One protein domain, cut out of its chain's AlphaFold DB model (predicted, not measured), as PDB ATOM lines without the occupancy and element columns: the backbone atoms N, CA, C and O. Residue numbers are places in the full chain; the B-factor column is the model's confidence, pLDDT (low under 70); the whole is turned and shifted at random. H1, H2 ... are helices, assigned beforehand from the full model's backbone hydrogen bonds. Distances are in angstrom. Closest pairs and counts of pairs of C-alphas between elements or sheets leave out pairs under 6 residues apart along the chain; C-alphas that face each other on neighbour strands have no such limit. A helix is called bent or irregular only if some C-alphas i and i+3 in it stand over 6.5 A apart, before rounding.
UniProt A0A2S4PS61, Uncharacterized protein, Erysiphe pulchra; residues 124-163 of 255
ATOM      1  N   ALA A 124     -39.481  52.701  34.041       81.12
ATOM      2  CA  ALA A 124     -39.172  51.801  35.148       81.12
ATOM      3  C   ALA A 124     -39.939  50.479  35.013       81.12
ATOM      4  O   ALA A 124     -39.350  49.412  35.160       81.12
ATOM      5  N   ALA A 125     -41.228  50.540  34.665       86.94
ATOM      6  CA  ALA A 125     -42.038  49.348  34.421       86.94
ATOM      7  C   ALA A 125     -41.511  48.533  33.225       86.94
ATOM      8  O   ALA A 125     -41.376  47.315  33.322       86.94
ATOM      9  N   SER A 126     -41.143  49.206  32.131       88.94
ATOM     10  CA  SER A 126     -40.541  48.574  30.952       88.94
ATOM     11  C   SER A 126     -39.188  47.923  31.269       88.94
ATOM     12  O   SER A 126     -38.963  46.768  30.907       88.94
ATOM     13  N   LEU A 127     -38.320  48.608  32.023       89.00
ATOM     14  CA  LEU A 127     -37.039  48.064  32.479       89.00
ATOM     15  C   LEU A 127     -37.224  46.841  33.385       89.00
ATOM     16  O   LEU A 127     -36.563  45.828  33.182       89.00
ATOM     17  N   MET A 128     -38.137  46.910  34.354       91.31
ATOM     18  CA  MET A 128     -38.443  45.781  35.238       91.31
ATOM     19  C   MET A 128     -39.002  44.590  34.459       91.31
ATOM     20  O   MET A 128     -38.618  43.454  34.729       91.31
ATOM     21  N   GLY A 129     -39.854  44.839  33.460       92.06
ATOM     22  CA  GLY A 129     -40.344  43.810  32.545       92.06
ATOM     23  C   GLY A 129     -39.212  43.141  31.763       92.06
ATOM     24  O   GLY A 129     -39.160  41.915  31.689       92.06
ATOM     25  N   ALA A 130     -38.259  43.926  31.253       91.00
ATOM     26  CA  ALA A 130     -37.085  43.411  30.551       91.00
ATOM     27  C   ALA A 130     -36.146  42.608  31.472       91.00
ATOM     28  O   ALA A 130     -35.713  41.518  31.101       91.00
ATOM     29  N   ILE A 131     -35.868  43.102  32.686       87.69
ATOM     30  CA  ILE A 131     -35.055  42.393  33.690       87.69
ATOM     31  C   ILE A 131     -35.721  41.069  34.067       87.69
ATOM     32  O   ILE A 131     -35.056  40.036  34.098       87.69
ATOM     33  N   LYS A 132     -37.038  41.076  34.301       90.81
ATOM     34  CA  LYS A 132     -37.797  39.862  34.605       90.81
ATOM     35  C   LYS A 132     -37.741  38.861  33.450       90.81
ATOM     36  O   LYS A 132     -37.473  37.694  33.697       90.81
ATOM     37  N   GLY A 133     -37.930  39.310  32.208       92.62
ATOM     38  CA  GLY A 133     -37.831  38.446  31.029       92.62
ATOM     39  C   GLY A 133     -36.449  37.803  30.871       92.62
ATOM     40  O   GLY A 133     -36.357  36.625  30.537       92.62
ATOM     41  N   LEU A 134     -35.375  38.542  31.171       89.56
ATOM     42  CA  LEU A 134     -34.014  38.004  31.170       89.56
ATOM     43  C   LEU A 134     -33.810  36.962  32.279       89.56
ATOM     44  O   LEU A 134     -33.253  35.898  32.015       89.56
ATOM     45  N   LEU A 135     -34.282  37.242  33.499       87.62
ATOM     46  CA  LEU A 135     -34.206  36.300  34.619       87.62
ATOM     47  C   LEU A 135     -34.984  35.016  34.321       87.62
ATOM     48  O   LEU A 135     -34.424  33.935  34.494       87.62
ATOM     49  N   ASP A 136     -36.212  35.131  33.810       89.69
ATOM     50  CA  ASP A 136     -37.056  33.994  33.425       89.69
ATOM     51  C   ASP A 136     -36.369  33.136  32.347       89.69
ATOM     52  O   ASP A 136     -36.327  31.915  32.480       89.69
ATOM     53  N   LEU A 137     -35.740  33.760  31.339       90.56
ATOM     54  CA  LEU A 137     -34.969  33.059  30.304       90.56
ATOM     55  C   LEU A 137     -33.747  32.318  30.875       90.56
ATOM     56  O   LEU A 137     -33.431  31.212  30.446       90.56
ATOM     57  N   THR A 138     -33.046  32.918  31.840       85.50
ATOM     58  CA  THR A 138     -31.862  32.307  32.474       85.50
ATOM     59  C   THR A 138     -32.196  31.309  33.584       85.50
ATOM     60  O   THR A 138     -31.307  30.592  34.040       85.50
ATOM     61  N   ASN A 139     -33.454  31.225  34.022       88.31
ATOM     62  CA  ASN A 139     -33.852  30.435  35.188       88.31
ATOM     63  C   ASN A 139     -33.597  28.932  34.987       88.31
ATOM     64  O   ASN A 139     -33.014  28.277  35.848       88.31
ATOM     65  N   ASP A 140     -33.945  28.388  33.818       88.81
ATOM     66  CA  ASP A 140     -33.704  26.971  33.508       88.81
ATOM     67  C   ASP A 140     -32.208  26.634  33.449       88.81
ATOM     68  O   ASP A 140     -31.776  25.562  33.887       88.81
ATOM     69  N   TYR A 141     -31.389  27.583  32.993       83.56
ATOM     70  CA  TYR A 141     -29.937  27.455  33.031       83.56
ATOM     71  C   TYR A 141     -29.396  27.468  34.469       83.56
ATOM     72  O   TYR A 141     -28.584  26.614  34.819       83.56
ATOM     73  N   LEU A 142     -29.883  28.369  35.330       84.31
ATOM     74  CA  LEU A 142     -29.492  28.422  36.743       84.31
ATOM     75  C   LEU A 142     -29.878  27.144  37.497       84.31
ATOM     76  O   LEU A 142     -29.074  26.640  38.277       84.31
ATOM     77  N   LYS A 143     -31.053  26.569  37.223       85.31
ATOM     78  CA  LYS A 143     -31.452  25.264  37.777       85.31
ATOM     79  C   LYS A 143     -30.510  24.151  37.336       85.31
ATOM     80  O   LYS A 143     -30.103  23.329  38.148       85.31
ATOM     81  N   THR A 144     -30.140  24.143  36.057       86.12
ATOM     82  CA  THR A 144     -29.196  23.157  35.516       86.12
ATOM     83  C   THR A 144     -27.820  23.299  36.170       86.12
ATOM     84  O   THR A 144     -27.203  22.295  36.520       86.12
ATOM     85  N   LEU A 145     -27.355  24.532  36.390       81.50
ATOM     86  CA  LEU A 145     -26.107  24.809  37.100       81.50
ATOM     87  C   LEU A 145     -26.151  24.382  38.566       81.50
ATOM     88  O   LEU A 145     -25.173  23.820  39.034       81.50
ATOM     89  N   GLU A 146     -27.259  24.598  39.272       85.31
ATOM     90  CA  GLU A 146     -27.419  24.182  40.672       85.31
ATOM     91  C   GLU A 146     -27.389  22.653  40.820       85.31
ATOM     92  O   GLU A 146     -26.810  22.125  41.767       85.31
ATOM     93  N   ILE A 147     -27.959  21.931  39.850       87.12
ATOM     94  CA  ILE A 147     -27.909  20.462  39.809       87.12
ATOM     95  C   ILE A 147     -26.479  19.971  39.539       87.12
ATOM     96  O   ILE A 147     -26.045  18.990  40.138       87.12
ATOM     97  N   GLN A 148     -25.742  20.632  38.639       87.50
ATOM     98  CA  GLN A 148     -24.367  20.241  38.302       87.50
ATOM     99  C   GLN A 148     -23.338  20.675  39.354       87.50
ATOM    100  O   GLN A 148     -22.334  19.994  39.562       87.50
ATOM    101  N   TYR A 149     -23.579  21.804  40.014       81.50
ATOM    102  CA  TYR A 149     -22.678  22.453  40.954       81.50
ATOM    103  C   TYR A 149     -23.508  23.038  42.100       81.50
ATOM    104  O   TYR A 149     -23.912  24.202  42.071       81.50
ATOM    105  N   LEU A 150     -23.755  22.210  43.116       85.44
ATOM    106  CA  LEU A 150     -24.547  22.577  44.287       85.44
ATOM    107  C   LEU A 150     -24.013  23.881  44.918       85.44
ATOM    108  O   LEU A 150     -22.852  23.942  45.324       85.44
ATOM    109  N   GLY A 151     -24.852  24.919  44.982       75.38
ATOM    110  CA  GLY A 151     -24.544  26.243  45.531       75.38
ATOM    111  C   GLY A 151     -24.059  27.302  44.531       75.38
ATOM    112  O   GLY A 151     -23.962  28.477  44.895       75.38
ATOM    113  N   ILE A 152     -23.777  26.957  43.269       81.25
ATOM    114  CA  ILE A 152     -23.252  27.945  42.309       81.25
ATOM    115  C   ILE A 152     -24.328  28.919  41.814       81.25
ATOM    116  O   ILE A 152     -24.017  30.059  41.456       81.25
ATOM    117  N   GLY A 153     -25.598  28.497  41.803       77.50
ATOM    118  CA  GLY A 153     -26.711  29.333  41.361       77.50
ATOM    119  C   GLY A 153     -26.930  30.521  42.295       77.50
ATOM    120  O   GLY A 153     -27.128  31.647  41.831       77.50
ATOM    121  N   SER A 154     -26.818  30.298  43.609       79.50
ATOM    122  CA  SER A 154     -26.917  31.365  44.609       79.50
ATOM    123  C   SER A 154     -25.764  32.362  44.527       79.50
ATOM    124  O   SER A 154     -26.003  33.567  44.615       79.50
ATOM    125  N   ASP A 155     -24.540  31.885  44.293       78.56
ATOM    126  CA  ASP A 155     -23.354  32.739  44.180       78.56
ATOM    127  C   ASP A 155     -23.433  33.641  42.942       78.56
ATOM    128  O   ASP A 155     -23.094  34.825  42.996       78.56
ATOM    129  N   PHE A 156     -23.947  33.110  41.830       78.00
ATOM    130  CA  PHE A 156     -24.143  33.872  40.599       78.00
ATOM    131  C   PHE A 156     -25.242  34.936  40.735       78.00
ATOM    132  O   PHE A 156     -25.095  36.059  40.250       78.00
ATOM    133  N   LEU A 157     -26.340  34.621  41.427       80.94
ATOM    134  CA  LEU A 157     -27.421  35.580  41.646       80.94
ATOM    135  C   LEU A 157     -27.010  36.675  42.636       80.94
ATOM    136  O   LEU A 157     -27.298  37.847  42.397       80.94
ATOM    137  N   ALA A 158     -26.275  36.313  43.692       82.12
ATOM    138  CA  ALA A 158     -25.635  37.268  44.591       82.12
ATOM    139  C   ALA A 158     -24.664  38.174  43.821       82.12
ATOM    140  O   ALA A 158     -24.685  39.385  44.011       82.12
ATOM    141  N   PHE A 159     -23.890  37.617  42.886       78.06
ATOM    142  CA  PHE A 159     -22.982  38.371  42.025       78.06
ATOM    143  C   PHE A 159     -23.703  39.417  41.148       78.06
ATOM    144  O   PHE A 159     -23.215  40.538  40.995       78.06
ATOM    145  N   ILE A 160     -24.876  39.087  40.601       77.38
ATOM    146  CA  ILE A 160     -25.707  40.031  39.832       77.38
ATOM    147  C   ILE A 160     -26.374  41.066  40.751       77.38
ATOM    148  O   ILE A 160     -26.398  42.253  40.419       77.38
ATOM    149  N   ALA A 161     -26.904  40.632  41.899       77.81
ATOM    150  CA  ALA A 161     -27.608  41.476  42.863       77.81
ATOM    151  C   ALA A 161     -26.689  42.501  43.542       77.81
ATOM    152  O   ALA A 161     -27.120  43.623  43.804       77.81
ATOM    153  N   ASP A 162     -25.413  42.158  43.740       81.44
ATOM    154  CA  ASP A 162     -24.377  43.080  44.225       81.44
ATOM    155  C   ASP A 162     -24.039  44.175  43.191       81.44
ATOM    156  O   ASP A 162     -23.203  45.044  43.439       81.44
ATOM    157  N   GLY A 163     -24.717  44.146  42.032       57.59
ATOM    158  CA  GLY A 163     -25.099  45.325  41.274       57.59
ATOM    159  C   GLY A 163     -23.921  46.231  40.988       57.59
ATOM    160  O   GLY A 163     -23.754  47.274  41.611       57.59
TER     161      GLY A 163
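AT A GLANCE: This is residues 124 to 163 of the 255 residues of an uncharacterized protein of Erysiphe pulchra (UniProt A0A2S4PS61). A long bent helix, H1, and a shorter one, H2, make an open, flat hairpin: H2 folds back from the end of H1b, the second arm of H1, as a V. Residues 124 to 134 of H1 and residues 158 to 163, of which 158 to 161 belong to H2, stick out as the two free ends of the V, away from the link between H1 and H2, with the C-alphas of Ala 124 and Gly 163 16.7 A apart. The 40 printed residues, with two named helices, H1 then H2, and no named strand, are all helix in class and loose, with a radius of gyration of the C-alphas of 11.5 A; they span 34 by 21 by 6 A.

HOW THE PARTS SIT: H1, residues 124 to 148, was assigned as one helix by its hydrogen bonds, but it is bent: C-alphas 137 and 140 are 7.0 A apart. Its arms H1a, residues 124 to 137, and H1b, residues 140 to 148, stand at a steep tilt of 44 degrees. H1b and H2, residues 152 to 161, touch as a helical hairpin, opposite ways at a steep tilt of 44 degrees; their closest C-alphas, of Glu 146 and Gly 153, are 5.2 A apart. H1a and H2 are apart. In H1a, H1b and H2 every O i to N i+4 pair is within hydrogen-bond range.

IN THESE COORDINATES: H1a begins at C-alpha 124 (-39.172, 51.801, 35.148) and is 19.8 A long; H1b is 12.5 A. H2, 14.2 A, ends at C-alpha 161 (-27.608, 41.476, 42.863).

THE WHOLE: The C-alphas farthest apart, of Ala 124 and Gln 148, are 35.0 A apart. The printed part has no cut, and the link from H1 to H2 is tight. Residue 163 has a pLDDT under 70.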